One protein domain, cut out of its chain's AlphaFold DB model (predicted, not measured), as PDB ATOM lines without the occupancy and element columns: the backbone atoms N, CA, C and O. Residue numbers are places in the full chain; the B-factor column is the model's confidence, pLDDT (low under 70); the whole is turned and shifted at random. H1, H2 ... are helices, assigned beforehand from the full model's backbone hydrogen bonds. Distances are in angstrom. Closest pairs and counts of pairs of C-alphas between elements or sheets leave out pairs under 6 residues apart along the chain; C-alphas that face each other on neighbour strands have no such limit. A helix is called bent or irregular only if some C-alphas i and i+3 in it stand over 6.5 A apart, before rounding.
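Overview. This is residues 2 to 130 and 168 to 209 of the 210 residues of the protein "Putative sulfate exporter family transporter" of Alphaproteobacteria bacterium (UniProt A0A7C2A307). A small up-and-down bundle of H1, H2, H3 and the arm H4a lies at one end, and the long helix H4 runs on out of it, nearly straight, as the arm H4b, on which the short H5 folds back. From this length residues 118 to 130, mostly in H6, stick out at one place, and residues 168 to 185, with H7 and the first part of H8, stick out at another; the later part of H8 packs on H2. The printed part has 171 residues with nine named helices, H1 to H9 in order, and no named strand; the class is all helix. It is loose, with a radius of gyration of the C-alphas of 20.1 A and spans of 69 by 57 by 31 A.

Along the chain. H1 is residues 2 to 15, 19.9 A long, beginning at C-alpha 2 (145.914, 182.076, 156.866). H2 is residues 20 to 30 and H3 residues 34 to 47. H4, residues 58 to 92, was assigned as one helix by its hydrogen bonds but is bent: C-alphas 72 and 75 are 6.8 A apart. Its arms are H4a, residues 58 to 72, 20.0 A, and H4b, residues 75 to 92, 24.4 A, ending at C-alpha 92 (113.479, 191.082, 151.078). H5 is residues 102 to 108, H6 residues 112 to 127, 22.1 A, and H7 residues 168 to 173. H8 is residues 176 to 200, 34.6 A, and H9 residues 202 to 207, ending at C-alpha 207 (141.046, 169.278, 181.561).

Arrangement. In the bundle each helix or arm runs against the one before it. H1 and H2, a hairpin, only just touch, with 3 pairs of C-alphas within 8 A, the closest Ser 13 and Ala 23 at 5.9 A. H1 touches H3 at a shallow tilt of 28 degrees, the same way, closest C-alphas Ile 6 and Ala 40, 4.7 A. H2, the hub, touches H4a, closest C-alphas Gly 24 and Ala 61, 4.1 A. H2 touches H8, closest C-alphas Ser 30 and Val 190, 4.8 A, and H9 at a steep tilt of 47 degrees, closest C-alphas Val 22 and Trp 205, 4.9 A. H4b touches H5 with residues 85 to 89 alone, closest C-alphas Ser 85 and Ile 105, 5.5 A. H4b and H6 are close but not clearly touching, C-alphas Gly 78 and Val 113 being closest at 5.9 A. H7 touches no helix. Every O i to N i+4 pair is within hydrogen-bond range in H2, H3, H4b, H5, H6, H7 and H9; the counts are 8 of 10 in H1, 9 of 11 in H4a and 20 of 21 in H8.

Size, cuts and confidence. The C-alphas of Pro 52 and Gly 97, the two farthest apart, are 69.4 A from each other. Residues 131 to 167 are not printed, and C-alphas 130 and 168 are 50.9 A apart across this cut. Of the links printed whole, none is long. The mean pLDDT of the printed part is 81.3; residues 49, 52 to 53, 92 to 101 and 209 are under 70.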
ATOM      1  N   ALA A   2     146.091 183.503 156.532       70.38
ATOM      2  CA  ALA A   2     145.914 182.076 156.866       70.38
ATOM      3  C   ALA A   2     147.208 181.237 156.763       70.38
ATOM      4  O   ALA A   2     147.600 180.588 157.719       70.38
ATOM      5  N   ILE A   3     147.962 181.343 155.656       75.38
ATOM      6  CA  ILE A   3     149.249 180.628 155.497       75.38
ATOM      7  C   ILE A   3     150.264 180.997 156.594       75.38
ATOM      8  O   ILE A   3     150.985 180.137 157.082       75.38
ATOM      9  N   VAL A   4     150.311 182.268 157.004       80.31
ATOM     10  CA  VAL A   4     151.218 182.743 158.065       80.31
ATOM     11  C   VAL A   4     150.794 182.176 159.421       80.31
ATOM     12  O   VAL A   4     151.636 181.737 160.200       80.31
ATOM     13  N   MET A   5     149.488 182.143 159.687       82.44
ATOM     14  CA  MET A   5     148.918 181.680 160.951       82.44
ATOM     15  C   MET A   5     149.088 180.176 161.185       82.44
ATOM     16  O   MET A   5     149.264 179.780 162.338       82.44
ATOM     17  N   ILE A   6     149.192 179.375 160.115       84.19
ATOM     18  CA  ILE A   6     149.546 177.946 160.199       84.19
ATOM     19  C   ILE A   6     150.863 177.726 160.947       84.19
ATOM     20  O   ILE A   6     150.991 176.752 161.681       84.19
ATOM     21  N   PHE A   7     151.838 178.623 160.784       84.06
ATOM     22  CA  PHE A   7     153.138 178.518 161.450       84.06
ATOM     23  C   PHE A   7     153.211 179.373 162.715       84.06
ATOM     24  O   PHE A   7     153.794 178.959 163.718       84.06
ATOM     25  N   PHE A   8     152.601 180.560 162.681       86.81
ATOM     26  CA  PHE A   8     152.646 181.510 163.785       86.81
ATOM     27  C   PHE A   8     151.931 180.981 165.035       86.81
ATOM     28  O   PHE A   8     152.525 180.986 166.109       86.81
ATOM     29  N   LEU A   9     150.695 180.480 164.917       86.25
ATOM     30  CA  LEU A   9     149.914 180.059 166.086       86.25
ATOM     31  C   LEU A   9     150.526 178.841 166.802       86.25
ATOM     32  O   LEU A   9     150.660 178.904 168.027       86.25
ATOM     33  N   PRO A  10     150.984 177.776 166.108       85.62
ATOM     34  CA  PRO A  10     151.714 176.689 166.765       85.62
ATOM     35  C   PRO A  10     153.033 177.151 167.389       85.62
ATOM     36  O   PRO A  10     153.373 176.729 168.494       85.62
ATOM     37  N   GLY A  11     153.765 178.045 166.712       85.69
ATOM     38  CA  GLY A  11     155.024 178.594 167.216       85.69
ATOM     39  C   GLY A  11     154.842 179.380 168.515       85.69
ATOM     40  O   GLY A  11     155.534 179.120 169.497       85.69
ATOM     41  N   VAL A  12     153.867 180.291 168.558       86.19
ATOM     42  CA  VAL A  12     153.565 181.078 169.761       86.19
ATOM     43  C   VAL A  12     153.002 180.192 170.872       86.19
ATOM     44  O   VAL A  12     153.434 180.309 172.015       86.19
ATOM     45  N   SER A  13     152.119 179.244 170.545       85.88
ATOM     46  CA  SER A  13     151.589 178.282 171.525       85.88
ATOM     47  C   SER A  13     152.696 177.455 172.176       85.88
ATOM     48  O   SER A  13     152.609 177.111 173.354       85.88
ATOM     49  N   ARG A  14     153.766 177.153 171.429       84.00
ATOM     50  CA  ARG A  14     154.945 176.453 171.950       84.00
ATOM     51  C   ARG A  14     155.756 177.339 172.887       84.00
ATOM     52  O   ARG A  14     156.133 176.874 173.954       84.00
ATOM     53  N   ILE A  15     156.022 178.589 172.504       84.88
ATOM     54  CA  ILE A  15     156.772 179.543 173.341       84.88
ATOM     55  C   ILE A  15     156.052 179.767 174.677       84.88
ATOM     56  O   ILE A  15     156.696 179.869 175.715       84.88
ATOM     57  N   LEU A  16     154.721 179.805 174.647       83.75
ATOM     58  CA  LEU A  16     153.880 180.001 175.826       83.75
ATOM     59  C   LEU A  16     153.621 178.716 176.633       83.75
ATOM     60  O   LEU A  16     152.990 178.798 177.683       83.75
ATOM     61  N   GLY A  17     154.077 177.546 176.167       81.81
ATOM     62  CA  GLY A  17     153.896 176.270 176.871       81.81
ATOM     63  C   GLY A  17     152.431 175.872 177.080       81.81
ATOM     64  O   GLY A  17     152.091 175.305 178.117       81.81
ATOM     65  N   LEU A  18     151.545 176.212 176.137       84.25
ATOM     66  CA  LEU A  18     150.116 175.910 176.257       84.25
ATOM     67  C   LEU A  18     149.864 174.393 176.211       84.25
ATOM     68  O   LEU A  18     150.585 173.651 175.546       84.25
ATOM     69  N   SER A  19     148.811 173.917 176.884       86.75
ATOM     70  CA  SER A  19     148.370 172.531 176.693       86.75
ATOM     71  C   SER A  19     147.819 172.336 175.281       86.75
ATOM     72  O   SER A  19     147.317 173.280 174.659       86.75
ATOM     73  N   THR A  20     147.871 171.105 174.774       87.19
ATOM     74  CA  THR A  20     147.377 170.779 173.428       87.19
ATOM     75  C   THR A  20     145.923 171.197 173.228       87.19
ATOM     76  O   THR A  20     145.616 171.828 172.217       87.19
ATOM     77  N   GLY A  21     145.043 170.959 174.205       86.75
ATOM     78  CA  GLY A  21     143.645 171.390 174.158       86.75
ATOM     79  C   GLY A  21     143.467 172.913 174.115       86.75
ATOM     80  O   GLY A  21     142.671 173.413 173.317       86.75
ATOM     81  N   VAL A  22     144.229 173.669 174.920       87.69
ATOM     82  CA  VAL A  22     144.172 175.149 174.941       87.69
ATOM     83  C   VAL A  22     144.653 175.722 173.609       87.69
ATOM     84  O   VAL A  22     144.004 176.601 173.039       87.69
ATOM     85  N   ALA A  23     145.767 175.204 173.089       88.44
ATOM     86  CA  ALA A  23     146.307 175.615 171.800       88.44
ATOM     87  C   ALA A  23     145.340 175.285 170.653       88.44
ATOM     88  O   ALA A  23     145.093 176.130 169.796       88.44
ATOM     89  N   GLY A  24     144.728 174.096 170.668       88.06
ATOM     90  CA  GLY A  24     143.696 173.702 169.708       88.06
ATOM     91  C   GLY A  24     142.499 174.655 169.702       88.06
ATOM     92  O   GLY A  24     142.068 175.111 168.641       88.06
ATOM     93  N   ALA A  25     142.002 175.025 170.885       88.56
ATOM     94  CA  ALA A  25     140.908 175.981 171.032       88.56
ATOM     95  C   ALA A  25     141.285 177.393 170.544       88.56
ATOM     96  O   ALA A  25     140.497 178.053 169.858       88.56
ATOM     97  N   TRP A  26     142.505 177.846 170.846       91.56
ATOM     98  CA  TRP A  26     142.996 179.146 170.393       91.56
ATOM     99  C   TRP A  26     143.177 179.196 168.870       91.56
ATOM    100  O   TRP A  26     142.782 180.164 168.221       91.56
ATOM    101  N   ILE A  27     143.700 178.126 168.269       90.62
ATOM    102  CA  ILE A  27     143.803 177.994 166.812       90.62
ATOM    103  C   ILE A  27     142.405 177.977 166.178       90.62
ATOM    104  O   ILE A  27     142.175 178.658 165.179       90.62
ATOM    105  N   GLY A  28     141.447 177.263 166.778       87.06
ATOM    106  CA  GLY A  28     140.066 177.188 166.291       87.06
ATOM    107  C   GLY A  28     139.328 178.529 166.291       87.06
ATOM    108  O   GLY A  28     138.524 178.794 165.396       87.06
ATOM    109  N   THR A  29     139.625 179.401 167.254       86.31
ATOM    110  CA  THR A  29     139.068 180.763 167.313       86.31
ATOM    111  C   THR A  29     139.798 181.744 166.396       86.31
ATOM    112  O   THR A  29     139.169 182.605 165.780       86.31
ATOM    113  N   SER A  30     141.116 181.600 166.276       86.12
ATOM    114  CA  SER A  30     141.975 182.589 165.619       86.12
ATOM    115  C   SER A  30     142.086 182.414 164.108       86.12
ATOM    116  O   SER A  30     142.244 183.399 163.385       86.12
ATOM    117  N   GLU A  31     142.025 181.175 163.621       86.31
ATOM    118  CA  GLU A  31     142.243 180.871 162.211       86.31
ATOM    119  C   GLU A  31     140.980 181.082 161.368       86.31
ATOM    120  O   GLU A  31     139.863 180.756 161.780       86.31
ATOM    121  N   PHE A  32     141.154 181.568 160.137       77.31
ATOM    122  CA  PHE A  32     140.048 181.903 159.239       77.31
ATOM    123  C   PHE A  32     139.613 180.715 158.383       77.31
ATOM    124  O   PHE A  32     138.417 180.535 158.175       77.31
ATOM    125  N   ALA A  33     140.543 179.854 157.967       82.56
ATOM    126  CA  ALA A  33     140.244 178.699 157.121       82.56
ATOM    127  C   ALA A  33     140.299 177.372 157.893       82.56
ATOM    128  O   ALA A  33     141.264 177.101 158.606       82.56
ATOM    129  N   ASP A  34     139.292 176.516 157.710       84.00
ATOM    130  CA  ASP A  34     139.152 175.259 158.464       84.00
ATOM    131  C   ASP A  34     140.320 174.316 158.214       84.00
ATOM    132  O   ASP A  34     140.928 173.824 159.158       84.00
ATOM    133  N   ALA A  35     140.690 174.126 156.947       81.56
ATOM    134  CA  ALA A  35     141.820 173.280 156.584       81.56
ATOM    135  C   ALA A  35     143.137 173.805 157.183       81.56
ATOM    136  O   ALA A  35     143.976 173.016 157.614       81.56
ATOM    137  N   ALA A  36     143.322 175.133 157.225       85.06
ATOM    138  CA  ALA A  36     144.552 175.759 157.720       85.06
ATOM    139  C   ALA A  36     144.656 175.607 159.233       85.06
ATOM    140  O   ALA A  36     145.689 175.186 159.748       85.06
ATOM    141  N   GLY A  37     143.554 175.863 159.934       87.50
ATOM    142  CA  GLY A  37     143.505 175.766 161.389       87.50
ATOM    143  C   GLY A  37     143.602 174.326 161.847       87.50
ATOM    144  O   GLY A  37     144.313 174.032 162.801       87.50
ATOM    145  N   PHE A  38     142.980 173.413 161.103       88.75
ATOM    146  CA  PHE A  38     143.113 171.989 161.346       88.75
ATOM    147  C   PHE A  38     144.569 171.533 161.190       88.75
ATOM    148  O   PHE A  38     145.096 170.855 162.071       88.75
ATOM    149  N   ALA A  39     145.234 171.930 160.100       87.62
ATOM    150  CA  ALA A  39     146.640 171.610 159.874       87.62
ATOM    151  C   ALA A  39     147.542 172.197 160.971       87.62
ATOM    152  O   ALA A  39     148.429 171.504 161.460       87.62
ATOM    153  N   ALA A  40     147.285 173.432 161.406       88.75
ATOM    154  CA  ALA A  40     148.018 174.085 162.488       88.75
ATOM    155  C   ALA A  40     147.824 173.371 163.839       88.75
ATOM    156  O   ALA A  40     148.797 173.105 164.544       88.75
ATOM    157  N   ALA A  41     146.584 173.012 164.184       89.44
ATOM    158  CA  ALA A  41     146.262 172.289 165.413       89.44
ATOM    159  C   ALA A  41     146.883 170.888 165.420       89.44
ATOM    160  O   ALA A  41     147.455 170.476 166.424       89.44
ATOM    161  N   GLN A  42     146.838 170.178 164.290       88.31
ATOM    162  CA  GLN A  42     147.474 168.871 164.151       88.31
ATOM    163  C   GLN A  42     149.004 168.969 164.191       88.31
ATOM    164  O   GLN A  42     149.647 168.156 164.851       88.31
ATOM    165  N   ALA A  43     149.594 169.978 163.545       87.75
ATOM    166  CA  ALA A  43     151.029 170.229 163.616       87.75
ATOM    167  C   ALA A  43     151.474 170.501 165.059       87.75
ATOM    168  O   ALA A  43     152.466 169.930 165.497       87.75
ATOM    169  N   TYR A  44     150.721 171.311 165.812       87.50
ATOM    170  CA  TYR A  44     150.996 171.546 167.229       87.50
ATOM    171  C   TYR A  44     150.806 170.284 168.078       87.50
ATOM    172  O   TYR A  44     151.674 169.943 168.876       87.50
ATOM    173  N   GLY A  45     149.707 169.557 167.869       85.94
ATOM    174  CA  GLY A  45     149.418 168.307 168.566       85.94
ATOM    175  C   GLY A  45     150.519 167.261 168.383       85.94
ATOM    176  O   GLY A  45     150.931 166.643 169.353       85.94
ATOM    177  N   ASN A  46     151.071 167.119 167.175       85.94
ATOM    178  CA  ASN A  46     152.175 166.192 166.892       85.94
ATOM    179  C   ASN A  46     153.493 166.564 167.603       85.94
ATOM    180  O   ASN A  46     154.371 165.713 167.767       85.94
ATOM    181  N   LEU A  47     153.659 167.826 168.018       81.94
ATOM    182  CA  LEU A  47     154.806 168.243 168.832       81.94
ATOM    183  C   LEU A  47     154.668 167.786 170.289       81.94
ATOM    184  O   LEU A  47     155.688 167.628 170.965       81.94
ATOM    185  N   ALA A  48     153.446 167.545 170.770       75.06
ATOM    186  CA  ALA A  48     153.208 167.000 172.099       75.06
ATOM    187  C   ALA A  48     153.729 165.558 172.184       75.06
ATOM    188  O   ALA A  48     153.496 164.739 171.297       75.06
ATOM    189  N   GLY A  49     154.520 165.269 173.219       66.94
ATOM    190  CA  GLY A  49     155.246 164.002 173.371       66.94
ATOM    191  C   GLY A  49     156.575 163.915 172.606       66.94
ATOM    192  O   GLY A  49     157.463 163.188 173.041       66.94
ATOM    193  N   SER A  50     156.763 164.695 171.533       72.38
ATOM    194  CA  SER A  50     158.044 164.784 170.803       72.38
ATOM    195  C   SER A  50     158.978 165.859 171.372       72.38
ATOM    196  O   SER A  50     160.197 165.775 171.233       72.38
ATOM    197  N   VAL A  51     158.411 166.893 172.002       72.44
ATOM    198  CA  VAL A  51     159.140 168.016 172.600       72.44
ATOM    199  C   VAL A  51     158.795 168.114 174.093       72.44
ATOM    200  O   VAL A  51     157.611 168.105 174.438       72.44
ATOM    201  N   PRO A  52     159.790 168.246 174.993       67.12
ATOM    202  CA  PRO A  52     159.537 168.461 176.416       67.12
ATOM    203  C   PRO A  52     158.761 169.764 176.662       67.12
ATOM    204  O   PRO A  52     159.087 170.795 176.076       67.12
ATOM    205  N   GLY A  53     157.772 169.730 177.559       69.25
ATOM    206  CA  GLY A  53     157.065 170.928 178.034       69.25
ATOM    207  C   GLY A  53     155.708 171.227 177.387       69.25
ATOM    208  O   GLY A  53     155.126 172.257 177.708       69.25
ATOM    209  N   ILE A  54     155.183 170.350 176.522       77.56
ATOM    210  CA  ILE A  54     153.816 170.461 175.982       77.56
ATOM    211  C   ILE A  54     152.943 169.366 176.616       77.56
ATOM    212  O   ILE A  54     153.124 168.193 176.281       77.56
ATOM    213  N   PRO A  55     152.025 169.708 177.539       77.50
ATOM    214  CA  PRO A  55     151.125 168.735 178.147       77.50
ATOM    215  C   PRO A  55     149.949 168.382 177.222       77.50
ATOM    216  O   PRO A  55     149.332 169.270 176.623       77.50
ATOM    217  N   GLY A  56     149.626 167.087 177.157       80.19
ATOM    218  CA  GLY A  56     148.473 166.522 176.447       80.19
ATOM    219  C   GLY A  56     148.833 165.681 175.220       80.19
ATOM    220  O   GLY A  56     150.003 165.400 174.958       80.19
ATOM    221  N   SER A  57     147.814 165.249 174.476       82.12
ATOM    222  CA  SER A  57     147.960 164.380 173.305       82.12
ATOM    223  C   SER A  57     147.693 165.112 171.977       82.12
ATOM    224  O   SER A  57     147.053 166.173 171.965       82.12
ATOM    225  N   PRO A  58     148.142 164.552 170.833       81.69
ATOM    226  CA  PRO A  58     147.835 165.101 169.514       81.69
ATOM    227  C   PRO A  58     146.333 165.201 169.225       81.69
ATOM    228  O   PRO A  58     145.887 166.141 168.561       81.69
ATOM    229  N   ASP A  59     145.549 164.252 169.740       83.62
ATOM    230  CA  ASP A  59     144.100 164.224 169.554       83.62
ATOM    231  C   ASP A  59     143.410 165.366 170.312       83.62
ATOM    232  O   ASP A  59     142.430 165.913 169.811       83.62
ATOM    233  N   ASP A  60     143.940 165.805 171.456       85.88
ATOM    234  CA  ASP A  60     143.327 166.873 172.261       85.88
ATOM    235  C   ASP A  60     143.411 168.233 171.565       85.88
ATOM    236  O   ASP A  60     142.460 169.015 171.614       85.88
ATOM    237  N   ALA A  61     144.504 168.499 170.839       87.31
ATOM    238  CA  ALA A  61     144.622 169.699 170.009       87.31
ATOM    239  C   ALA A  61     143.590 169.703 168.878       87.31
ATOM    240  O   ALA A  61     142.931 170.715 168.619       87.31
ATOM    241  N   VAL A  62     143.407 168.556 168.223       89.00
ATOM    242  CA  VAL A  62     142.402 168.398 167.170       89.00
ATOM    243  C   VAL A  62     140.987 168.518 167.744       89.00
ATOM    244  O   VAL A  62     140.147 169.190 167.148       89.00
ATOM    245  N   ASN A  63     140.722 167.929 168.909       88.44
ATOM    246  CA  ASN A  63     139.426 168.000 169.578       88.44
ATOM    247  C   ASN A  63     139.098 169.433 170.010       88.44
ATOM    248  O   ASN A  63     138.006 169.914 169.716       88.44
ATOM    249  N   GLY A  64     140.047 170.145 170.627       88.12
ATOM    250  CA  GLY A  64     139.892 171.557 170.988       88.12
ATOM    251  C   GLY A  64     139.590 172.435 169.770       88.12
ATOM    252  O   GLY A  64     138.676 173.262 169.808       88.12
ATOM    253  N   PHE A  65     140.282 172.196 168.651       90.44
ATOM    254  CA  PHE A  65     140.001 172.872 167.384       90.44
ATOM    255  C   PHE A  65     138.586 172.577 166.870       90.44
ATOM    256  O   PHE A  65     137.844 173.504 166.547       90.44
ATOM    257  N   VAL A  66     138.193 171.301 166.801       87.56
ATOM    258  CA  VAL A  66     136.876 170.882 166.291       87.56
ATOM    259  C   VAL A  66     135.747 171.432 167.162       87.56
ATOM    260  O   VAL A  66     134.750 171.917 166.624       87.56
ATOM    261  N   LEU A  67     135.908 171.415 168.486       87.81
ATOM    262  CA  LEU A  67     134.926 171.956 169.422       87.81
ATOM    263  C   LEU A  67     134.736 173.462 169.232       87.81
ATOM    264  O   LEU A  67     133.598 173.920 169.170       87.81
ATOM    265  N   MET A  68     135.816 174.229 169.074       89.25
ATOM    266  CA  MET A  68     135.713 175.682 168.906       89.25
ATOM    267  C   MET A  68     135.261 176.111 167.515       89.25
ATOM    268  O   MET A  68     134.383 176.961 167.378       89.25
ATOM    269  N   LYS A  69     135.885 175.554 166.480       88.00
ATOM    270  CA  LYS A  69     135.699 175.980 165.093       88.00
ATOM    271  C   LYS A  69     134.452 175.330 164.503       88.00
ATOM    272  O   LYS A  69     133.467 176.010 164.234       88.00
ATOM    273  N   VAL A  70     134.484 174.006 164.366       80.38
ATOM    274  CA  VAL A  70     133.477 173.256 163.609       80.38
ATOM    275  C   VAL A  70     132.147 173.259 164.354       80.38
ATOM    276  O   VAL A  70     131.129 173.676 163.810       80.38
ATOM    277  N   ILE A  71     132.158 172.840 165.618       80.75
ATOM    278  CA  ILE A  71     130.938 172.725 166.420       80.75
ATOM    279  C   ILE A  71     130.514 174.100 166.946       80.75
ATOM    280  O   ILE A  71     129.361 174.497 166.798       80.75
ATOM    281  N   GLY A  72     131.457 174.841 167.527       80.88
ATOM    282  CA  GLY A  72     131.193 176.117 168.185       80.88
ATOM    283  C   GLY A  72     130.871 177.272 167.242       80.88
ATOM    284  O   GLY A  72     130.132 178.167 167.640       80.88
ATOM    285  N   ARG A  73     131.370 177.269 165.998       83.56
ATOM    286  CA  ARG A  73     131.130 178.361 165.043       83.56
ATOM    287  C   ARG A  73     130.429 177.903 163.772       83.56
ATOM    288  O   ARG A  73     129.428 178.503 163.389       83.56
ATOM    289  N   ASP A  74     130.922 176.860 163.117       83.81
ATOM    290  CA  ASP A  74     130.490 176.552 161.749       83.81
ATOM    291  C   ASP A  74     129.075 175.951 161.695       83.81
ATOM    292  O   ASP A  74     128.310 176.262 160.780       83.81
ATOM    293  N   ILE A  75     128.656 175.200 162.722       79.31
ATOM    294  CA  ILE A  75     127.253 174.761 162.860       79.31
ATOM    295  C   ILE A  75     126.303 175.963 162.965       79.31
ATOM    296  O   ILE A  75     125.248 175.978 162.324       79.31
ATOM    297  N   TRP A  76     126.677 176.997 163.726       82.12
ATOM    298  CA  TRP A  76     125.851 178.196 163.877       82.12
ATOM    299  C   TRP A  76     125.688 178.953 162.565       82.12
ATOM    300  O   TRP A  76     124.611 179.484 162.314       82.12
ATOM    301  N   ILE A  77     126.706 178.958 161.698       80.81
ATOM    302  CA  ILE A  77     126.593 179.543 160.353       80.81
ATOM    303  C   ILE A  77     125.464 178.861 159.572       80.81
ATOM    304  O   ILE A  77     124.681 179.545 158.916       80.81
ATOM    305  N   GLY A  78     125.320 177.538 159.685       77.00
ATOM    306  CA  GLY A  78     124.216 176.799 159.066       77.00
ATOM    307  C   GLY A  78     122.836 177.223 159.575       77.00
ATOM    308  O   GLY A  78     121.915 177.420 158.780       77.00
ATOM    309  N   ILE A  79     122.703 177.424 160.889       81.62
ATOM    310  CA  ILE A  79     121.464 177.908 161.520       81.62
ATOM    311  C   ILE A  79     121.149 179.335 161.057       81.62
ATOM    312  O   ILE A  79     120.035 179.615 160.616       81.62
ATOM    313  N   TRP A  80     122.133 180.236 161.094       83.25
ATOM    314  CA  TRP A  80     121.964 181.613 160.629       83.25
ATOM    315  C   TRP A  80     121.622 181.679 159.144       83.25
ATOM    316  O   TRP A  80     120.772 182.475 158.755       83.25
ATOM    317  N   ALA A  81     122.208 180.815 158.317       80.56
ATOM    318  CA  ALA A  81     121.870 180.727 156.904       80.56
ATOM    319  C   ALA A  81     120.418 180.277 156.676       80.56
ATOM    320  O   ALA A  81     119.762 180.803 155.779       80.56
ATOM    321  N   LEU A  82     119.882 179.363 157.497       77.06
ATOM    322  CA  LEU A  82     118.464 178.993 157.454       77.06
ATOM    323  C   LEU A  82     117.569 180.188 157.792       77.06
ATOM    324  O   LEU A  82     116.653 180.507 157.033       77.06
ATOM    325  N   VAL A  83     117.865 180.871 158.901       84.06
ATOM    326  CA  VAL A  83     117.117 182.055 159.347       84.06
ATOM    327  C   VAL A  83     117.149 183.140 158.272       84.06
ATOM    328  O   VAL A  83     116.102 183.653 157.885       84.06
ATOM    329  N   LEU A  84     118.328 183.452 157.733       82.38
ATOM    330  CA  LEU A  84     118.491 184.469 156.697       82.38
ATOM    331  C   LEU A  84     117.850 184.065 155.368       82.38
ATOM    332  O   LEU A  84     117.323 184.932 154.683       82.38
ATOM    333  N   SER A  85     117.837 182.781 155.006       76.38
ATOM    334  CA  SER A  85     117.131 182.300 153.811       76.38
ATOM    335  C   SER A  85     115.614 182.499 153.935       76.38
ATOM    336  O   SER A  85     114.967 182.989 153.006       76.38
ATOM    337  N   ILE A  86     115.044 182.217 155.114       76.38
ATOM    338  CA  ILE A  86     113.629 182.484 155.409       76.38
ATOM    339  C   ILE A  86     113.356 183.991 155.399       76.38
ATOM    340  O   ILE A  86     112.421 184.440 154.742       76.38
ATOM    341  N   VAL A  87     114.175 184.798 156.078       82.38
ATOM    342  CA  VAL A  87     114.008 186.262 156.100       82.38
ATOM    343  C   VAL A  87     114.121 186.842 154.692       82.38
ATOM    344  O   VAL A  87     113.277 187.634 154.290       82.38
ATOM    345  N   ALA A  88     115.100 186.407 153.903       77.31
ATOM    346  CA  ALA A  88     115.291 186.904 152.548       77.31
ATOM    347  C   ALA A  88     114.077 186.618 151.665       77.31
ATOM    348  O   ALA A  88     113.580 187.524 151.005       77.31
ATOM    349  N   THR A  89     113.556 185.393 151.701       71.94
ATOM    350  CA  THR A  89     112.398 184.995 150.885       71.94
ATOM    351  C   THR A  89     111.070 185.572 151.379       71.94
ATOM    352  O   THR A  89     110.152 185.738 150.583       71.94
ATOM    353  N   THR A  90     110.952 185.913 152.666       72.94
ATOM    354  CA  THR A  90     109.700 186.425 153.258       72.94
ATOM    355  C   THR A  90     109.639 187.942 153.415       72.94
ATOM    356  O   THR A  90     108.540 188.479 153.528       72.94
ATOM    357  N   ARG A  91     110.781 188.642 153.461       70.75
ATOM    358  CA  ARG A  91     110.860 190.090 153.735       70.75
ATOM    359  C   ARG A  91     111.612 190.890 152.672       70.75
ATOM    360  O   ARG A  91     111.255 192.045 152.474       70.75
ATOM    361  N   TRP A  92     112.638 190.330 152.026       69.94
ATOM    362  CA  TRP A  92     113.479 191.082 151.078       69.94
ATOM    363  C   TRP A  92     113.130 190.834 149.608       69.94
ATOM    364  O   TRP A  92     113.158 191.773 148.825       69.94
ATOM    365  N   ASP A  93     112.755 189.609 149.242       64.81
ATOM    366  CA  ASP A  93     112.394 189.211 147.872       64.81
ATOM    367  C   ASP A  93     110.869 189.095 147.680       64.81
ATOM    368  O   ASP A  93     110.378 188.228 146.953       64.81
ATOM    369  N   ILE A  94     110.081 189.956 148.335       63.25
ATOM    370  CA  ILE A  94     108.634 189.996 148.088       63.25
ATOM    371  C   ILE A  94     108.413 190.600 146.697       63.25
ATOM    372  O   ILE A  94     108.395 191.815 146.528       63.25
ATOM    373  N   LYS A  95     108.256 189.747 145.681       61.62
ATOM    374  CA  LYS A  95     107.727 190.163 144.381       61.62
ATOM    375  C   LYS A  95     106.214 190.292 144.511       61.62
ATOM    376  O   LYS A  95     105.553 189.318 144.876       61.62
ATOM    377  N   ASP A  96     105.690 191.485 144.239       54.19
ATOM    378  CA  ASP A  96     104.268 191.815 144.368       54.19
ATOM    379  C   ASP A  96     103.365 190.703 143.803       54.19
ATOM    380  O   ASP A  96     103.393 190.387 142.613       54.19
ATOM    381  N   GLY A  97     102.577 190.077 144.683       60.53
ATOM    382  CA  GLY A  97     101.552 189.088 144.325       60.53
ATOM    383  C   GLY A  97     101.994 187.622 144.216       60.53
ATOM    384  O   GLY A  97     101.128 186.763 144.046       60.53
ATOM    385  N   VAL A  98     103.282 187.285 144.361       61.72
ATOM    386  CA  VAL A  98     103.761 185.889 144.281       61.72
ATOM    387  C   VAL A  98     104.158 185.380 145.667       61.72
ATOM    388  O   VAL A  98     104.985 185.978 146.352       61.72
ATOM    389  N   LYS A  99     103.567 184.259 146.107       61.28
ATOM    390  CA  LYS A  99     103.938 183.622 147.382       61.28
ATOM    391  C   LYS A  99     105.417 183.197 147.350       61.28
ATOM    392  O   LYS A  99     105.854 182.688 146.317       61.28
ATOM    393  N   PRO A 100     106.162 183.330 148.465       63.22
ATOM    394  CA  PRO A 100     107.540 182.858 148.553       63.22
ATOM    395  C   PRO A 100     107.637 181.389 148.130       63.22
ATOM    396  O   PRO A 100     106.938 180.535 148.680       63.22
ATOM    397  N   ASN A 101     108.476 181.089 147.138       69.88
ATOM    398  CA  ASN A 101     108.653 179.725 146.663       69.88
ATOM    399  C   ASN A 101     109.601 178.975 147.607       69.88
ATOM    400  O   ASN A 101     110.753 179.367 147.793       69.88
ATOM    401  N   ALA A 102     109.139 177.863 148.180       71.69
ATOM    402  CA  ALA A 102     109.968 177.001 149.024       71.69
ATOM    403  C   ALA A 102     111.221 176.483 148.285       71.69
ATOM    404  O   ALA A 102     112.242 176.201 148.917       71.69
ATOM    405  N   ALA A 103     111.179 176.416 146.949       76.88
ATOM    406  CA  ALA A 103     112.336 176.073 146.129       76.88
ATOM    407  C   ALA A 103     113.480 177.097 146.254       76.88
ATOM    408  O   ALA A 103     114.643 176.697 146.282       76.88
ATOM    409  N   ASP A 104     113.186 178.393 146.396       73.62
ATOM    410  CA  ASP A 104     114.218 179.436 146.495       73.62
ATOM    411  C   ASP A 104     114.970 179.357 147.827       73.62
ATOM    412  O   ASP A 104     116.194 179.512 147.873       73.62
ATOM    413  N   ILE A 105     114.252 179.019 148.904       74.44
ATOM    414  CA  ILE A 105     114.845 178.745 150.219       74.44
ATOM    415  C   ILE A 105     115.813 177.566 150.109       74.44
ATOM    416  O   ILE A 105     116.940 177.644 150.598       74.44
ATOM    417  N   TRP A 106     115.393 176.493 149.432       79.94
ATOM    418  CA  TRP A 106     116.194 175.284 149.247       79.94
ATOM    419  C   TRP A 106     117.456 175.509 148.403       79.94
ATOM    420  O   TRP A 106     118.497 174.907 148.674       79.94
ATOM    421  N   TRP A 107     117.395 176.376 147.390       78.44
ATOM    422  CA  TRP A 107     118.560 176.720 146.568       78.44
ATOM    423  C   TRP A 107     119.577 177.594 147.299       78.44
ATOM    424  O   TRP A 107     120.777 177.421 147.088       78.44
ATOM    425  N   ARG A 108     119.116 178.499 148.169       74.69
ATOM    426  CA  ARG A 108     119.982 179.362 148.991       74.69
ATOM    427  C   ARG A 108     120.523 178.652 150.231       74.69
ATOM    428  O   ARG A 108     121.535 179.074 150.784       74.69
ATOM    429  N   PHE A 109     119.853 177.594 150.678       77.25
ATOM    430  CA  PHE A 109     120.240 176.870 151.876       77.25
ATOM    431  C   PHE A 109     121.575 176.121 151.682       77.25
ATOM    432  O   PHE A 109     121.734 175.373 150.710       77.25
ATOM    433  N   PRO A 110     122.537 176.253 152.614       75.00
ATOM    434  CA  PRO A 110     123.800 175.524 152.562       75.00
ATOM    435  C   PRO A 110     123.596 174.025 152.834       75.00
ATOM    436  O   PRO A 110     123.636 173.549 153.967       75.00
ATOM    437  N   LYS A 111     123.423 173.244 151.763       79.31
ATOM    438  CA  LYS A 111     123.095 171.805 151.820       79.31
ATOM    439  C   LYS A 111     124.134 170.947 152.562       79.31
ATOM    440  O   LYS A 111     123.787 169.862 153.027       79.31
ATOM    441  N   PHE A 112     125.372 171.424 152.739       78.56
ATOM    442  CA  PHE A 112     126.397 170.719 153.523       78.56
ATOM    443  C   PHE A 112     125.986 170.515 154.994       78.56
ATOM    444  O   PHE A 112     126.382 169.526 155.605       78.56
ATOM    445  N   VAL A 113     125.143 171.402 155.541       77.75
ATOM    446  CA  VAL A 113     124.638 171.322 156.922       77.75
ATOM    447  C   VAL A 113     123.779 170.071 157.124       77.75
ATOM    448  O   VAL A 113     123.889 169.407 158.151       77.75
ATOM    449  N   LEU A 114     122.969 169.699 156.124       81.88
ATOM    450  CA  LEU A 114     122.174 168.466 156.167       81.88
ATOM    451  C   LEU A 114     123.074 167.232 156.149       81.88
ATOM    452  O   LEU A 114     122.840 166.299 156.909       81.88
ATOM    453  N   GLY A 115     124.126 167.248 155.326       84.19
ATOM    454  CA  GLY A 115     125.126 166.181 155.302       84.19
ATOM    455  C   GLY A 115     125.799 165.997 156.664       84.19
ATOM    456  O   GLY A 115     125.886 164.874 157.154       84.19
ATOM    457  N   PHE A 116     126.197 167.098 157.312       80.75
ATOM    458  CA  PHE A 116     126.737 167.074 158.673       80.75
ATOM    459  C   PHE A 116     125.730 166.503 159.683       80.75
ATOM    460  O   PHE A 116     126.086 165.637 160.477       80.75
ATOM    461  N   PHE A 117     124.469 166.941 159.628       83.06
ATOM    462  CA  PHE A 117     123.425 166.477 160.541       83.06
ATOM    463  C   PHE A 117     123.151 164.974 160.395       83.06
ATOM    464  O   PHE A 117     123.156 164.245 161.384       83.06
ATOM    465  N   VAL A 118     122.988 164.489 159.160       88.44
ATOM    466  CA  VAL A 118     122.782 163.062 158.871       88.44
ATOM    467  C   VAL A 118     123.989 162.238 159.318       88.44
ATOM    468  O   VAL A 118     123.816 161.228 159.997       88.44
ATOM    469  N   ALA A 119     125.210 162.684 159.007       86.75
ATOM    470  CA  ALA A 119     126.424 162.012 159.462       86.75
ATOM    471  C   ALA A 119     126.501 161.965 160.997       86.75
ATOM    472  O   ALA A 119     126.805 160.917 161.559       86.75
ATOM    473  N   SER A 120     126.162 163.059 161.684       83.19
ATOM    474  CA  SER A 120     126.126 163.115 163.147       83.19
ATOM    475  C   SER A 120     125.110 162.136 163.733       83.19
ATOM    476  O   SER A 120     125.424 161.458 164.710       83.19
ATOM    477  N   LEU A 121     123.914 162.021 163.147       87.88
ATOM    478  CA  LEU A 121     122.901 161.058 163.588       87.88
ATOM    479  C   LEU A 121     123.369 159.616 163.402       87.88
ATOM    480  O   LEU A 121     123.247 158.818 164.329       87.88
ATOM    481  N   ILE A 122     123.952 159.294 162.244       88.50
ATOM    482  CA  ILE A 122     124.509 157.963 161.970       88.50
ATOM    483  C   ILE A 122     125.611 157.638 162.981       88.50
ATOM    484  O   ILE A 122     125.575 156.585 163.614       88.50
ATOM    485  N   MET A 123     126.559 158.556 163.187       85.19
ATOM    486  CA  MET A 123     127.644 158.361 164.149       85.19
ATOM    487  C   MET A 123     127.120 158.214 165.576       85.19
ATOM    488  O   MET A 123     127.610 157.360 166.308       85.19
ATOM    489  N   THR A 124     126.099 158.986 165.954       85.50
ATOM    490  CA  THR A 124     125.463 158.889 167.275       85.50
ATOM    491  C   THR A 124     124.808 157.523 167.459       85.50
ATOM    492  O   THR A 124     125.101 156.851 168.442       85.50
ATOM    493  N   ALA A 125     124.005 157.075 166.489       87.50
ATOM    494  CA  ALA A 125     123.311 155.788 166.528       87.50
ATOM    495  C   ALA A 125     124.270 154.588 166.555       87.50
ATOM    496  O   ALA A 125     123.987 153.585 167.206       87.50
ATOM    497  N   ILE A 126     125.409 154.680 165.862       83.56
ATOM    498  CA  ILE A 126     126.468 153.668 165.941       83.56
ATOM    499  C   ILE A 126     127.137 153.739 167.316       83.56
ATOM    500  O   ILE A 126     127.247 152.723 167.989       83.56
ATOM    501  N   SER A 127     127.545 154.929 167.767       80.31
ATOM    502  CA  SER A 127     128.271 155.097 169.032       80.31
ATOM    503  C   SER A 127     127.454 154.715 170.269       80.31
ATOM    504  O   SER A 127     128.030 154.217 171.229       80.31
ATOM    505  N   SER A 128     126.125 154.874 170.248       83.12
ATOM    506  CA  SER A 128     125.252 154.547 171.382       83.12
ATOM    507  C   SER A 128     125.145 153.047 171.668       83.12
ATOM    508  O   SER A 128     124.613 152.668 172.705       83.12
ATOM    509  N   GLN A 129     125.610 152.198 170.747       82.38
ATOM    510  CA  GLN A 129     125.574 150.739 170.876       82.38
ATOM    511  C   GLN A 129     126.842 150.158 171.515       82.38
ATOM    512  O   GLN A 129     126.865 148.973 171.831       82.38
ATOM    513  N   PHE A 130     127.887 150.969 171.712       79.00
ATOM    514  CA  PHE A 130     129.185 150.516 172.213       79.00
ATOM    515  C   PHE A 130     129.594 151.295 173.460       79.00
ATOM    516  O   PHE A 130     129.328 152.491 173.588       79.00
ATOM    517  N   PHE A 168     150.251 185.457 142.661       79.38
ATOM    518  CA  PHE A 168     151.000 186.394 143.515       79.38
ATOM    519  C   PHE A 168     151.029 187.834 142.982       79.38
ATOM    520  O   PHE A 168     150.984 188.784 143.758       79.38
ATOM    521  N   ARG A 169     151.041 188.001 141.653       78.12
ATOM    522  CA  ARG A 169     151.000 189.316 141.000       78.12
ATOM    523  C   ARG A 169     149.696 190.072 141.266       78.12
ATOM    524  O   ARG A 169     149.731 191.271 141.518       78.12
ATOM    525  N   GLU A 170     148.562 189.380 141.223       77.19
ATOM    526  CA  GLU A 170     147.257 189.983 141.516       77.19
ATOM    527  C   GLU A 170     147.147 190.296 143.014       77.19
ATOM    528  O   GLU A 170     146.682 191.371 143.383       77.19
ATOM    529  N   LEU A 171     147.697 189.438 143.878       74.25
ATOM    530  CA  LEU A 171     147.750 189.676 145.323       74.25
ATOM    531  C   LEU A 171     148.559 190.936 145.686       74.25
ATOM    532  O   LEU A 171     148.144 191.711 146.544       74.25
ATOM    533  N   ALA A 172     149.681 191.176 145.000       75.31
ATOM    534  CA  ALA A 172     150.494 192.378 145.190       75.31
ATOM    535  C   ALA A 172     149.766 193.668 144.758       75.31
ATOM    536  O   ALA A 172     150.063 194.747 145.269       75.31
ATOM    537  N   SER A 173     148.787 193.562 143.853       77.25
ATOM    538  CA  SER A 173     148.031 194.702 143.316       77.25
ATOM    539  C   SER A 173     146.877 195.185 144.210       77.25
ATOM    540  O   SER A 173     146.361 196.277 144.001       77.25
ATOM    541  N   VAL A 174     146.510 194.416 145.247       73.38
ATOM    542  CA  VAL A 174     145.408 194.722 146.189       73.38
ATOM    543  C   VAL A 174     145.678 195.989 147.028       73.38
ATOM    544  O   VAL A 174     144.751 196.609 147.553       73.38
ATOM    545  N   GLY A 175     146.939 196.429 147.111       77.88
ATOM    546  CA  GLY A 175     147.338 197.674 147.767       77.88
ATOM    547  C   GLY A 175     147.374 197.601 149.301       77.88
ATOM    548  O   GLY A 175     146.872 196.676 149.936       77.88
ATOM    549  N   ALA A 176     147.994 198.607 149.924       81.81
ATOM    550  CA  ALA A 176     148.292 198.595 151.362       81.81
ATOM    551  C   ALA A 176     147.064 198.827 152.267       81.81
ATOM    552  O   ALA A 176     147.027 198.334 153.391       81.81
ATOM    553  N   LYS A 177     146.043 199.564 151.803       83.44
ATOM    554  CA  LYS A 177     144.864 199.906 152.625       83.44
ATOM    555  C   LYS A 177     144.046 198.668 153.042       83.44
ATOM    556  O   LYS A 177     143.846 198.495 154.245       83.44
ATOM    557  N   PRO A 178     143.616 197.779 152.121       82.94
ATOM    558  CA  PRO A 178     142.913 196.551 152.504       82.94
ATOM    559  C   PRO A 178     143.782 195.612 153.344       82.94
ATOM    560  O   PRO A 178     143.284 194.964 154.262       82.94
ATOM    561  N   PHE A 179     145.092 195.575 153.072       84.56
ATOM    562  CA  PHE A 179     146.041 194.774 153.839       84.56
ATOM    563  C   PHE A 179     146.063 195.176 155.319       84.56
ATOM    564  O   PHE A 179     145.904 194.312 156.182       84.56
ATOM    565  N   TRP A 180     146.201 196.468 155.627       86.75
ATOM    566  CA  TRP A 180     146.226 196.951 157.011       86.75
ATOM    567  C   TRP A 180     144.883 196.788 157.723       86.75
ATOM    568  O   TRP A 180     144.866 196.371 158.880       86.75
ATOM    569  N   ALA A 181     143.765 197.036 157.034       87.31
ATOM    570  CA  ALA A 181     142.433 196.809 157.593       87.31
ATOM    571  C   ALA A 181     142.234 195.340 158.000       87.31
ATOM    572  O   ALA A 181     141.790 195.050 159.111       87.31
ATOM    573  N   PHE A 182     142.641 194.405 157.135       84.56
ATOM    574  CA  PHE A 182     142.587 192.983 157.455       84.56
ATOM    575  C   PHE A 182     143.544 192.631 158.599       84.56
ATOM    576  O   PHE A 182     143.160 191.921 159.521       84.56
ATOM    577  N   SER A 183     144.767 193.166 158.585       87.25
ATOM    578  CA  SER A 183     145.771 192.931 159.634       87.25
ATOM    579  C   SER A 183     145.268 193.347 161.016       87.25
ATOM    580  O   SER A 183     145.426 192.596 161.973       87.25
ATOM    581  N   ALA A 184     144.610 194.505 161.120       89.25
ATOM    582  CA  ALA A 184     144.012 194.966 162.368       89.25
ATOM    583  C   ALA A 184     142.925 193.998 162.867       89.25
ATOM    584  O   ALA A 184     142.924 193.626 164.038       89.25
ATOM    585  N   GLY A 185     142.052 193.528 161.968       86.56
ATOM    586  CA  GLY A 185     141.048 192.514 162.296       86.56
ATOM    587  C   GLY A 185     141.666 191.198 162.777       86.56
ATOM    588  O   GLY A 185     141.200 190.621 163.758       86.56
ATOM    589  N   VAL A 186     142.757 190.756 162.143       86.62
ATOM    590  CA  VAL A 186     143.514 189.567 162.561       86.62
ATOM    591  C   VAL A 186     144.073 189.738 163.968       86.62
ATOM    592  O   VAL A 186     143.899 188.843 164.787       86.62
ATOM    593  N   VAL A 187     144.713 190.872 164.263       88.50
ATOM    594  CA  VAL A 187     145.288 191.140 165.590       88.50
ATOM    595  C   VAL A 187     144.204 191.082 166.659       88.50
ATOM    596  O   VAL A 187     144.346 190.339 167.624       88.50
ATOM    597  N   VAL A 188     143.088 191.789 166.456       89.94
ATOM    598  CA  VAL A 188     141.966 191.776 167.404       89.94
ATOM    599  C   VAL A 188     141.435 190.354 167.601       89.94
ATOM    600  O   VAL A 188     141.266 189.924 168.741       89.94
ATOM    601  N   ASN A 189     141.228 189.601 166.517       89.19
ATOM    602  CA  ASN A 189     140.712 188.234 166.596       89.19
ATOM    603  C   ASN A 189     141.664 187.292 167.344       89.19
ATOM    604  O   ASN A 189     141.234 186.560 168.231       89.19
ATOM    605  N   VAL A 190     142.960 187.336 167.027       87.62
ATOM    606  CA  VAL A 190     143.983 186.489 167.658       87.62
ATOM    607  C   VAL A 190     144.117 186.817 169.144       87.62
ATOM    608  O   VAL A 190     144.192 185.902 169.964       87.62
ATOM    609  N   THR A 191     144.113 188.104 169.507       87.50
ATOM    610  CA  THR A 191     144.195 188.543 170.905       87.50
ATOM    611  C   THR A 191     142.956 188.133 171.695       87.50
ATOM    612  O   THR A 191     143.088 187.581 172.784       87.50
ATOM    613  N   LEU A 192     141.751 188.346 171.156       87.81
ATOM    614  CA  LEU A 192     140.516 187.925 171.822       87.81
ATOM    615  C   LEU A 192     140.429 186.403 171.943       87.81
ATOM    616  O   LEU A 192     140.105 185.897 173.016       87.81
ATOM    617  N   GLY A 193     140.780 185.675 170.880       85.69
ATOM    618  CA  GLY A 193     140.874 184.218 170.899       85.69
ATOM    619  C   GLY A 193     141.836 183.732 171.980       85.69
ATOM    620  O   GLY A 193     141.508 182.810 172.721       85.69
ATOM    621  N   PHE A 194     142.986 184.394 172.135       87.75
ATOM    622  CA  PHE A 194     143.959 184.052 173.171       87.75
ATOM    623  C   PHE A 194     143.381 184.265 174.571       87.75
ATOM    624  O   PHE A 194     143.431 183.360 175.398       87.75
ATOM    625  N   VAL A 195     142.790 185.432 174.839       86.81
ATOM    626  CA  VAL A 195     142.196 185.733 176.151       86.81
ATOM    627  C   VAL A 195     141.103 184.719 176.493       86.81
ATOM    628  O   VAL A 195     141.081 184.169 177.594       86.81
ATOM    629  N   LEU A 196     140.219 184.411 175.548       85.56
ATOM    630  CA  LEU A 196     139.132 183.469 175.787       85.56
ATOM    631  C   LEU A 196     139.651 182.041 176.000       85.56
ATOM    632  O   LEU A 196     139.267 181.397 176.973       85.56
ATOM    633  N   SER A 197     140.546 181.546 175.148       83.38
ATOM    634  CA  SER A 197     141.023 180.160 175.226       83.38
ATOM    635  C   SER A 197     142.051 179.935 176.340       83.38
ATOM    636  O   SER A 197     141.946 178.947 177.063       83.38
ATOM    637  N   ALA A 198     143.020 180.837 176.504       80.50
ATOM    638  CA  ALA A 198     144.164 180.663 177.400       80.50
ATOM    639  C   ALA A 198     144.013 181.339 178.771       80.50
ATOM    640  O   ALA A 198     144.768 181.002 179.680       80.50
ATOM    641  N   VAL A 199     143.050 182.254 178.958       81.56
ATOM    642  CA  VAL A 199     142.809 182.911 180.260       81.56
ATOM    643  C   VAL A 199     141.448 182.524 180.837       81.56
ATOM    644  O   VAL A 199     141.383 182.029 181.959       81.56
ATOM    645  N   VAL A 200     140.363 182.695 180.077       82.25
ATOM    646  CA  VAL A 200     138.994 182.462 180.583       82.25
ATOM    647  C   VAL A 200     138.672 180.969 180.670       82.25
ATOM    648  O   VAL A 200     138.271 180.475 181.722       82.25
ATOM    649  N   PHE A 201     138.884 180.230 179.581       84.81
ATOM    650  CA  PHE A 201     138.541 178.807 179.483       84.81
ATOM    651  C   PHE A 201     139.742 177.870 179.658       84.81
ATOM    652  O   PHE A 201     139.624 176.668 179.424       84.81
ATOM    653  N   ALA A 202     140.881 178.386 180.125       81.69
ATOM    654  CA  ALA A 202     142.127 177.633 180.259       81.69
ATOM    655  C   ALA A 202     141.938 176.310 181.015       81.69
ATOM    656  O   ALA A 202     142.401 175.264 180.569       81.69
ATOM    657  N   LYS A 203     141.195 176.344 182.131       79.44
ATOM    658  CA  LYS A 203     140.913 175.162 182.960       79.44
ATOM    659  C   LYS A 203     140.086 174.107 182.223       79.44
ATOM    660  O   LYS A 203     140.370 172.925 182.364       79.44
ATOM    661  N   TYR A 204     139.100 174.527 181.430       84.25
ATOM    662  CA  TYR A 204     138.247 173.619 180.661       84.25
ATOM    663  C   TYR A 204     139.053 172.894 179.576       84.25
ATOM    664  O   TYR A 204     139.020 171.671 179.482       84.25
ATOM    665  N   TRP A 205     139.848 173.641 178.809       82.69
ATOM    666  CA  TRP A 205     140.664 173.068 177.737       82.69
ATOM    667  C   TRP A 205     141.856 172.259 178.257       82.69
ATOM    668  O   TRP A 205     142.246 171.270 177.639       82.69
ATOM    669  N   SER A 206     142.410 172.639 179.410       77.56
ATOM    670  CA  SER A 206     143.468 171.867 180.074       77.56
ATOM    671  C   SER A 206     142.938 170.549 180.632       77.56
ATOM    672  O   SER A 206     143.626 169.543 180.529       77.56
ATOM    673  N   ALA A 207     141.703 170.520 181.148       78.12
ATOM    674  CA  ALA A 207     141.046 169.278 181.561       78.12
ATOM    675  C   ALA A 207     140.790 168.326 180.381       78.12
ATOM    676  O   ALA A 207     140.737 167.119 180.567       78.12
ATOM    677  N   LEU A 208     140.675 168.865 179.164       70.25
ATOM    678  CA  LEU A 208     140.607 168.077 177.934       70.25
ATOM    679  C   LEU A 208     141.960 167.459 177.536       70.25
ATOM    680  O   LEU A 208     141.990 166.620 176.650       70.25
ATOM    681  N   SER A 209     143.063 167.923 178.138       61.41
ATOM    682  CA  SER A 209     144.446 167.515 177.840       61.41
ATOM    683  C   SER A 209     145.061 166.630 178.942       61.41
ATOM    684  O   SER A 209     146.266 166.376 178.901       61.41
TER     685      SER A 209